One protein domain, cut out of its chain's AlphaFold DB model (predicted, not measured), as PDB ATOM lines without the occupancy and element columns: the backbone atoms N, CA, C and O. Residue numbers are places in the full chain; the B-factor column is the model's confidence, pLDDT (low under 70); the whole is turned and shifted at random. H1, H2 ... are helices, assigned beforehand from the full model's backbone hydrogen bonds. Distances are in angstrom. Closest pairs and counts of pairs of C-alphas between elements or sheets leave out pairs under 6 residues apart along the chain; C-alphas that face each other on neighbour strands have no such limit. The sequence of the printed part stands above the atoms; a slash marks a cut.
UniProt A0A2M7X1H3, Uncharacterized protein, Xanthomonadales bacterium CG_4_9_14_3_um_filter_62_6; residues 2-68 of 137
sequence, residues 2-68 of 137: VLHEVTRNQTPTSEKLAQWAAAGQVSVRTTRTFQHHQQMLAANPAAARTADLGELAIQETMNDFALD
ATOM      1  N   VAL A   2     -27.256 -44.993 -39.233       89.44
ATOM      2  CA  VAL A   2     -28.536 -45.629 -38.842       89.44
ATOM      3  C   VAL A   2     -28.624 -47.096 -39.270       89.44
ATOM      4  O   VAL A   2     -28.934 -47.942 -38.439       89.44
ATOM      5  N   LEU A   3     -28.275 -47.411 -40.526       92.56
ATOM      6  CA  LEU A   3     -28.243 -48.803 -40.988       92.56
ATOM      7  C   LEU A   3     -27.300 -49.655 -40.125       92.56
ATOM      8  O   LEU A   3     -27.685 -50.726 -39.683       92.56
ATOM      9  N   HIS A   4     -26.108 -49.140 -39.808       91.81
ATOM     10  CA  HIS A   4     -25.170 -49.821 -38.918       91.81
ATOM     11  C   HIS A   4     -25.772 -50.072 -37.528       91.81
ATOM     12  O   HIS A   4     -25.682 -51.185 -37.030       91.81
ATOM     13  N   GLU A   5     -26.430 -49.087 -36.913       89.12
ATOM     14  CA  GLU A   5     -27.053 -49.253 -35.591       89.12
ATOM     15  C   GLU A   5     -28.120 -50.353 -35.573       89.12
ATOM     16  O   GLU A   5     -28.177 -51.140 -34.627       89.12
ATOM     17  N   VAL A   6     -28.948 -50.440 -36.620       89.12
ATOM     18  CA  VAL A   6     -30.015 -51.454 -36.689       89.12
ATOM     19  C   VAL A   6     -29.504 -52.834 -37.111       89.12
ATOM     20  O   VAL A   6     -30.208 -53.820 -36.896       89.12
ATOM     21  N   THR A   7     -28.287 -52.930 -37.664       92.81
ATOM     22  CA  THR A   7     -27.688 -54.201 -38.104       92.81
ATOM     23  C   THR A   7     -26.481 -54.674 -37.290       92.81
ATOM     24  O   THR A   7     -26.040 -55.800 -37.496       92.81
ATOM     25  N   ARG A   8     -25.923 -53.870 -36.373       88.62
ATOM     26  CA  ARG A   8     -24.663 -54.204 -35.667       88.62
ATOM     27  C   ARG A   8     -24.759 -55.427 -34.755       88.62
ATOM     28  O   ARG A   8     -23.763 -56.111 -34.553       88.62
ATOM     29  N   ASN A   9     -25.942 -55.693 -34.203       88.12
ATOM     30  CA  ASN A   9     -26.183 -56.832 -33.320       88.12
ATOM     31  C   ASN A   9     -26.821 -57.960 -34.126       88.12
ATOM     32  O   ASN A   9     -27.839 -57.731 -34.776       88.12
ATOM     33  N   GLN A  10     -26.271 -59.171 -34.061       89.62
ATOM     34  CA  GLN A  10     -26.824 -60.331 -34.762       89.62
ATOM     35  C   GLN A  10     -28.113 -60.796 -34.081       89.62
ATOM     36  O   GLN A  10     -28.110 -61.297 -32.959       89.62
ATOM     37  N   THR A  11     -29.236 -60.574 -34.756       90.38
ATOM     38  CA  THR A  11     -30.572 -60.997 -34.342       90.38
ATOM     39  C   THR A  11     -31.356 -61.376 -35.600       90.38
ATOM     40  O   THR A  11     -31.118 -60.793 -36.661       90.38
ATOM     41  N   PRO A  12     -32.385 -62.233 -35.504       88.81
ATOM     42  CA  PRO A  12     -33.230 -62.529 -36.659       88.81
ATOM     43  C   PRO A  12     -33.887 -61.283 -37.283       88.81
ATOM     44  O   PRO A  12     -34.228 -61.278 -38.461       88.81
ATOM     45  N   THR A  13     -34.091 -60.214 -36.502       88.44
ATOM     46  CA  THR A  13     -34.655 -58.952 -37.012       88.44
ATOM     47  C   THR A  13     -33.618 -58.143 -37.789       88.44
ATOM     48  O   THR A  13     -33.918 -57.651 -38.872       88.44
ATOM     49  N   SER A  14     -32.401 -58.008 -37.262       91.94
ATOM     50  CA  SER A  14     -31.336 -57.240 -37.915       91.94
ATOM     51  C   SER A  14     -30.883 -57.876 -39.227       91.94
ATOM     52  O   SER A  14     -30.637 -57.156 -40.193       91.94
ATOM     53  N   GLU A  15     -30.860 -59.207 -39.306       92.88
ATOM     54  CA  GLU A  15     -30.593 -59.934 -40.552       92.88
ATOM     55  C   GLU A  15     -31.653 -59.644 -41.619       92.88
ATOM     56  O   GLU A  15     -31.313 -59.290 -42.747       92.88
ATOM     57  N   LYS A  16     -32.941 -59.709 -41.253       93.44
ATOM     58  CA  LYS A  16     -34.046 -59.370 -42.163       93.44
ATOM     59  C   LYS A  16     -33.969 -57.924 -42.650       93.44
ATOM     60  O   LYS A  16     -34.208 -57.670 -43.824       93.44
ATOM     61  N   LEU A  17     -33.614 -56.984 -41.771       92.44
ATOM     62  CA  LEU A  17     -33.439 -55.576 -42.140       92.44
ATOM     63  C   LEU A  17     -32.267 -55.380 -43.108       92.44
ATOM     64  O   LEU A  17     -32.410 -54.653 -44.090       92.44
ATOM     65  N   ALA A  18     -31.137 -56.048 -42.871       93.75
ATOM     66  CA  ALA A  18     -29.984 -55.997 -43.766       93.75
ATOM     67  C   ALA A  18     -30.316 -56.576 -45.151       93.75
ATOM     68  O   ALA A  18     -30.006 -55.961 -46.171       93.75
ATOM     69  N   GLN A  19     -30.996 -57.726 -45.188       95.12
ATOM     70  CA  GLN A  19     -31.440 -58.364 -46.428       95.12
ATOM     71  C   GLN A  19     -32.437 -57.492 -47.190       95.12
ATOM     72  O   GLN A  19     -32.287 -57.320 -48.395       95.12
ATOM     73  N   TRP A  20     -33.418 -56.906 -46.501       94.94
ATOM     74  CA  TRP A  20     -34.380 -55.988 -47.107       94.94
ATOM     75  C   TRP A  20     -33.691 -54.757 -47.706       94.94
ATOM     76  O   TRP A  20     -33.952 -54.413 -48.856       94.94
ATOM     77  N   ALA A  21     -32.770 -54.132 -46.965       94.19
ATOM     78  CA  ALA A  21     -32.042 -52.963 -47.446       94.19
ATOM     79  C   ALA A  21     -31.191 -53.289 -48.686       94.19
ATOM     80  O   ALA A  21     -31.161 -52.505 -49.634       94.19
ATOM     81  N   ALA A  22     -30.542 -54.458 -48.699       93.31
ATOM     82  CA  ALA A  22     -29.756 -54.927 -49.836       93.31
ATOM     83  C   ALA A  22     -30.634 -55.271 -51.049       93.31
ATOM     84  O   ALA A  22     -30.359 -54.811 -52.154       93.31
ATOM     85  N   ALA A  23     -31.709 -56.039 -50.845       96.06
ATOM     86  CA  ALA A  23     -32.624 -56.460 -51.905       96.06
ATOM     87  C   ALA A  23     -33.370 -55.276 -52.534       96.06
ATOM     88  O   ALA A  23     -33.559 -55.240 -53.744       96.06
ATOM     89  N   GLY A  24     -33.757 -54.293 -51.718       93.25
ATOM     90  CA  GLY A  24     -34.383 -53.056 -52.176       93.25
ATOM     91  C   GLY A  24     -33.396 -52.014 -52.705       93.25
ATOM     92  O   GLY A  24     -33.835 -50.932 -53.079       93.25
ATOM     93  N   GLN A  25     -32.088 -52.309 -52.703       93.12
ATOM     94  CA  GLN A  25     -31.022 -51.383 -53.104       93.12
ATOM     95  C   GLN A  25     -31.169 -50.002 -52.449       93.12
ATOM     96  O   GLN A  25     -31.029 -48.962 -53.093       93.12
ATOM     97  N   VAL A  26     -31.491 -49.990 -51.154       92.19
ATOM     98  CA  VAL A  26     -31.746 -48.754 -50.412       92.19
ATOM     99  C   VAL A  26     -30.484 -47.892 -50.424       92.19
ATOM    100  O   VAL A  26     -29.436 -48.301 -49.923       92.19
ATOM    101  N   SER A  27     -30.586 -46.680 -50.967       91.75
ATOM    102  CA  SER A  27     -29.488 -45.712 -50.978       91.75
ATOM    103  C   SER A  27     -29.112 -45.295 -49.555       91.75
ATOM    104  O   SER A  27     -29.910 -44.690 -48.838       91.75
ATOM    105  N   VAL A  28     -27.873 -45.579 -49.147       91.75
ATOM    106  CA  VAL A  28     -27.342 -45.213 -47.825       91.75
ATOM    107  C   VAL A  28     -26.373 -44.042 -47.966       91.75
ATOM    108  O   VAL A  28     -25.314 -44.180 -48.573       91.75
ATOM    109  N   ARG A  29     -26.701 -42.892 -47.362       91.12
ATOM    110  CA  ARG A  29     -25.760 -41.764 -47.245       91.12
ATOM    111  C   ARG A  29     -24.762 -42.035 -46.116       91.12
ATOM    112  O   ARG A  29     -25.146 -42.313 -44.975       91.12
ATOM    113  N   THR A  30     -23.474 -41.950 -46.431       92.81
ATOM    114  CA  THR A  30     -22.405 -41.991 -45.426       92.81
ATOM    115  C   THR A  30     -22.315 -40.643 -44.726       92.81
ATOM    116  O   THR A  30     -22.296 -39.608 -45.381       92.81
ATOM    117  N   THR A  31     -22.229 -40.664 -43.398       94.81
ATOM    118  CA  THR A  31     -22.110 -39.464 -42.565       94.81
ATOM    119  C   THR A  31     -20.721 -39.381 -41.936       94.81
ATOM    120  O   THR A  31     -20.104 -40.416 -41.653       94.81
ATOM    121  N   ARG A  32     -20.237 -38.167 -41.657       94.88
ATOM    122  CA  ARG A  32     -18.984 -37.938 -40.915       94.88
ATOM    123  C   ARG A  32     -19.065 -38.544 -39.523       94.88
ATOM    124  O   ARG A  32     -18.100 -39.153 -39.070       94.88
ATOM    125  N   THR A  33     -20.241 -38.476 -38.893       93.25
ATOM    126  CA  THR A  33     -20.523 -39.165 -37.625       93.25
ATOM    127  C   THR A  33     -20.163 -40.655 -37.694       93.25
ATOM    128  O   THR A  33     -19.498 -41.181 -36.803       93.25
ATOM    129  N   PHE A  34     -20.552 -41.343 -38.775       94.25
ATOM    130  CA  PHE A  34     -20.245 -42.763 -38.948       94.25
ATOM    131  C   PHE A  34     -18.759 -43.014 -39.214       94.25
ATOM    132  O   PHE A  34     -18.180 -43.912 -38.606       94.25
ATOM    133  N   GLN A  35     -18.137 -42.212 -40.080       94.38
ATOM    134  CA  GLN A  35     -16.708 -42.330 -40.385       94.38
ATOM    135  C   GLN A  35     -15.849 -42.156 -39.128       94.38
ATOM    136  O   GLN A  35     -14.961 -42.964 -38.866       94.38
ATOM    137  N   HIS A  36     -16.157 -41.145 -38.312       91.75
ATOM    138  CA  HIS A  36     -15.460 -40.901 -37.054       91.75
ATOM    139  C   HIS A  36     -15.638 -42.063 -36.068       91.75
ATOM    140  O   HIS A  36     -14.665 -42.528 -35.476       91.75
ATOM    141  N   HIS A  37     -16.858 -42.594 -35.939       91.25
ATOM    142  CA  HIS A  37     -17.119 -43.770 -35.108       91.25
ATOM    143  C   HIS A  37     -16.302 -44.995 -35.557       91.25
ATOM    144  O   HIS A  37     -15.714 -45.675 -34.718       91.25
ATOM    145  N   GLN A  38     -16.196 -45.251 -36.865       91.56
ATOM    146  CA  GLN A  38     -15.374 -46.348 -37.391       91.56
ATOM    147  C   GLN A  38     -13.881 -46.165 -37.078       91.56
ATOM    148  O   GLN A  38     -13.220 -47.129 -36.697       91.56
ATOM    149  N   GLN A  39     -13.357 -44.941 -37.193       91.06
ATOM    150  CA  GLN A  39     -11.966 -44.631 -36.839       91.06
ATOM    151  C   GLN A  39     -11.699 -44.857 -35.346       91.06
ATOM    152  O   GLN A  39     -10.704 -45.483 -34.984       91.06
ATOM    153  N   MET A  40     -12.609 -44.399 -34.481       89.38
ATOM    154  CA  MET A  40     -12.497 -44.581 -33.033       89.38
ATOM    155  C   MET A  40     -12.584 -46.052 -32.629       89.38
ATOM    156  O   MET A  40     -11.789 -46.496 -31.806       89.38
ATOM    157  N   LEU A  41     -13.488 -46.825 -33.236       89.00
ATOM    158  CA  LEU A  41     -13.567 -48.270 -33.017       89.00
ATOM    159  C   LEU A  41     -12.281 -48.989 -33.432       89.00
ATOM    160  O   LEU A  41     -11.844 -49.891 -32.726       89.00
ATOM    161  N   ALA A  42     -11.669 -48.596 -34.551       89.31
ATOM    162  CA  ALA A  42     -10.418 -49.195 -35.009       89.31
ATOM    163  C   ALA A  42      -9.229 -48.848 -34.094       89.31
ATOM    164  O   ALA A  42      -8.354 -49.685 -33.888       89.31
ATOM    165  N   ALA A  43      -9.197 -47.630 -33.541       90.06
ATOM    166  CA  ALA A  43      -8.106 -47.157 -32.690       90.06
ATOM    167  C   ALA A  43      -8.230 -47.616 -31.227       90.06
ATOM    168  O   ALA A  43      -7.240 -48.017 -30.618       90.06
ATOM    169  N   ASN A  44      -9.428 -47.533 -30.641       87.31
ATOM    170  CA  ASN A  44      -9.697 -47.937 -29.264       87.31
ATOM    171  C   ASN A  44     -11.190 -48.284 -29.062       87.31
ATOM    172  O   ASN A  44     -11.986 -47.404 -28.705       87.31
ATOM    173  N   PRO A  45     -11.575 -49.567 -29.208       81.50
ATOM    174  CA  PRO A  45     -12.960 -50.013 -29.048       81.50
ATOM    175  C   PRO A  45     -13.592 -49.643 -27.699       81.50
ATOM    176  O   PRO A  45     -14.783 -49.354 -27.641       81.50
ATOM    177  N   ALA A  46     -12.807 -49.619 -26.617       78.69
ATOM    178  CA  ALA A  46     -13.308 -49.340 -25.270       78.69
ATOM    179  C   ALA A  46     -13.648 -47.854 -25.043       78.69
ATOM    180  O   ALA A  46     -14.422 -47.534 -24.144       78.69
ATOM    181  N   ALA A  47     -13.086 -46.951 -25.852       73.19
ATOM    182  CA  ALA A  47     -13.334 -45.510 -25.780       73.19
ATOM    183  C   ALA A  47     -14.388 -45.024 -26.792       73.19
ATOM    184  O   ALA A  47     -14.763 -43.848 -26.777       73.19
ATOM    185  N   ALA A  48     -14.868 -45.897 -27.683       76.62
ATOM    186  CA  ALA A  48     -15.866 -45.541 -28.679       76.62
ATOM    187  C   ALA A  48     -17.228 -45.302 -28.004       76.62
ATOM    188  O   ALA A  48     -17.917 -46.230 -27.580       76.62
ATOM    189  N   ARG A  49     -17.631 -44.031 -27.899       72.75
ATOM    190  CA  ARG A  49     -18.974 -43.664 -27.436       72.75
ATOM    191  C   ARG A  49     -20.002 -44.143 -28.457       72.75
ATOM    192  O   ARG A  49     -19.884 -43.826 -29.633       72.75
ATOM    193  N   THR A  50     -21.038 -44.836 -27.994       73.31
ATOM    194  CA  THR A  50     -22.102 -45.389 -28.853       73.31
ATOM    195  C   THR A  50     -23.457 -44.702 -28.679       73.31
ATOM    196  O   THR A  50     -24.364 -44.921 -29.478       73.31
ATOM    197  N   ALA A  51     -23.614 -43.865 -27.649       79.06
ATOM    198  CA  ALA A  51     -24.868 -43.166 -27.373       79.06
ATOM    199  C   ALA A  51     -25.128 -42.031 -28.380       79.06
ATOM    200  O   ALA A  51     -24.214 -41.272 -28.703       79.06
ATOM    201  N   ASP A  52     -26.383 -41.913 -28.823       81.88
ATOM    202  CA  ASP A  52     -26.950 -40.823 -29.641       81.88
ATOM    203  C   ASP A  52     -26.340 -40.625 -31.045       81.88
ATOM    204  O   ASP A  52     -26.663 -39.669 -31.754       81.88
ATOM    205  N   LEU A  53     -25.459 -41.527 -31.490       87.50
ATOM    206  CA  LEU A  53     -24.800 -41.409 -32.796       87.50
ATOM    207  C   LEU A  53     -25.787 -41.498 -33.967       87.50
ATOM    208  O   LEU A  53     -25.578 -40.859 -35.000       87.50
ATOM    209  N   GLY A  54     -26.859 -42.282 -33.824       87.75
ATOM    210  CA  GLY A  54     -27.921 -42.368 -34.828       87.75
ATOM    211  C   GLY A  54     -28.616 -41.021 -35.019       87.75
ATOM    212  O   GLY A  54     -28.749 -40.548 -36.146       87.75
ATOM    213  N   GLU A  55     -28.992 -40.386 -33.913       86.94
ATOM    214  CA  GLU A  55     -29.634 -39.078 -33.858       86.94
ATOM    215  C   GLU A  55     -28.721 -37.973 -34.427       86.94
ATOM    216  O   GLU A  55     -29.172 -37.175 -35.252       86.94
ATOM    217  N   LEU A  56     -27.429 -37.968 -34.081       89.12
ATOM    218  CA  LEU A  56     -26.444 -37.030 -34.645       89.12
ATOM    219  C   LEU A  56     -26.286 -37.193 -36.161       89.12
ATOM    220  O   LEU A  56     -26.302 -36.210 -36.898       89.12
ATOM    221  N   ALA A  57     -26.190 -38.434 -36.641       91.69
ATOM    222  CA  ALA A  57     -26.067 -38.714 -38.067       91.69
ATOM    223  C   ALA A  57     -27.326 -38.322 -38.859       91.69
ATOM    224  O   ALA A  57     -27.222 -37.893 -40.010       91.69
ATOM    225  N   ILE A  58     -28.510 -38.457 -38.255       89.94
ATOM    226  CA  ILE A  58     -29.759 -37.958 -38.836       89.94
ATOM    227  C   ILE A  58     -29.698 -36.435 -38.963       89.94
ATOM    228  O   ILE A  58     -29.942 -35.926 -40.052       89.94
ATOM    229  N   GLN A  59     -29.338 -35.710 -37.897       89.06
ATOM    230  CA  GLN A  59     -29.265 -34.245 -37.941       89.06
ATOM    231  C   GLN A  59     -28.241 -33.751 -38.970       89.06
ATOM    232  O   GLN A  59     -28.521 -32.813 -39.711       89.06
ATOM    233  N   GLU A  60     -27.085 -34.410 -39.054       91.88
ATOM    234  CA  GLU A  60     -26.077 -34.157 -40.085       91.88
ATOM    235  C   GLU A  60     -26.676 -34.301 -41.492       91.88
ATOM    236  O   GLU A  60     -26.580 -33.383 -42.301       91.88
ATOM    237  N   THR A  61     -27.373 -35.410 -41.747       90.81
ATOM    238  CA  THR A  61     -28.005 -35.668 -43.047       90.81
ATOM    239  C   THR A  61     -29.071 -34.619 -43.375       90.81
ATOM    240  O   THR A  61     -29.141 -34.154 -44.506       90.81
ATOM    241  N   MET A  62     -29.892 -34.217 -42.399       88.25
ATOM    242  CA  MET A  62     -30.935 -33.201 -42.603       88.25
ATOM    243  C   MET A  62     -30.349 -31.825 -42.924       88.25
ATOM    244  O   MET A  62     -30.907 -31.107 -43.750       88.25
ATOM    245  N   ASN A  63     -29.210 -31.472 -42.325       88.38
ATOM    246  CA  ASN A  63     -28.507 -30.237 -42.659       88.38
ATOM    247  C   ASN A  63     -27.980 -30.271 -44.100       88.38
ATOM    248  O   ASN A  63     -28.121 -29.282 -44.813       88.38
ATOM    249  N   ASP A  64     -27.435 -31.405 -44.548       88.06
ATOM    250  CA  ASP A  64     -26.975 -31.558 -45.933       88.06
ATOM    251  C   ASP A  64     -28.148 -31.454 -46.928       88.06
ATOM    252  O   ASP A  64     -28.039 -30.764 -47.937       88.06
ATOM    253  N   PHE A  65     -29.312 -32.037 -46.606       85.31
ATOM    254  CA  PHE A  65     -30.539 -31.900 -47.411       85.31
ATOM    255  C   PHE A  65     -31.011 -30.448 -47.576       85.31
ATOM    256  O   PHE A  65     -31.678 -30.132 -48.562       85.31
ATOM    257  N   ALA A  66     -30.697 -29.563 -46.624       83.88
ATOM    258  CA  ALA A  66     -30.998 -28.136 -46.735       83.88
ATOM    259  C   ALA A  66     -30.159 -27.442 -47.822       83.88
ATOM    260  O   ALA A  66     -30.552 -26.394 -48.330       83.88
ATOM    261  N   LEU A  67     -28.987 -28.006 -48.131       86.25
ATOM    262  CA  LEU A  67     -27.986 -27.438 -49.032       86.25
ATOM    263  C   LEU A  67     -27.997 -28.088 -50.424       86.25
ATOM    264  O   LEU A  67     -27.397 -27.536 -51.347       86.25
ATOM    265  N   ASP A  68     -28.660 -29.238 -50.586       86.31
ATOM    266  CA  ASP A  68     -28.751 -29.959 -51.858       86.31
ATOM    267  C   ASP A  68     -29.440 -29.094 -52.942       86.31
ATOM    268  O   ASP A  68     -30.504 -28.506 -52.723       86.31
TER     269      ASP A  68
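What this domain is: This is residues 2 to 68 of the 137 residues of an uncharacterized protein of Xanthomonadales bacterium CG_4_9_14_3_um_filter_62_6 (UniProt A0A2M7X1H3). What appears first? An open frame of two helix pairs, H1 with H2 and the staggered hairpin H3 with H4, is joined where H1 meets H4. What builds it? The 67 printed residues hold four named helices in order, no named strand: all helix, only just loose, close to compact, radius of gyration of the C-alphas 13.3 A, spans 36 by 30 by 17 A.

Where its parts are: Where are H1 and H2? H1 is residues 2 to 7, from C-alpha 2 at (-28.536, -45.629, -38.842); H2 is 12 to 23, 16.4 A. And H3 and H4? H3 is 32 to 43, 16.5 A; H4 is 53 to 67, 21.7 A, ending at C-alpha 67 (-27.986, -27.438, -49.032).

How they stand to each other: What touches H1? H2 touches it with residues 14 to 18 alone, closest C-alphas Thr 7 and Ser 14, 4.8 A, at a steep tilt of 53 degrees, opposite ways. H4 touches it with residues 54 to 58 alone, closest C-alphas Val 2 and Gly 54, 5.2 A. What of H3? Its residues 32 to 34 alone touch H4, closest C-alphas Thr 33 and Ala 57, 5.6 A. Are backbones in range? Every O i to N i+4 pair is within hydrogen-bond range in H1, H2 and H3; 10 of 11 in H4.

The domain as a whole: Is it cut? The printed part has no cut. Are links long? H1 to H2 is tight; H2 to H3 and H3 to H4 are short. Is confidence low? No printed residue is under 70.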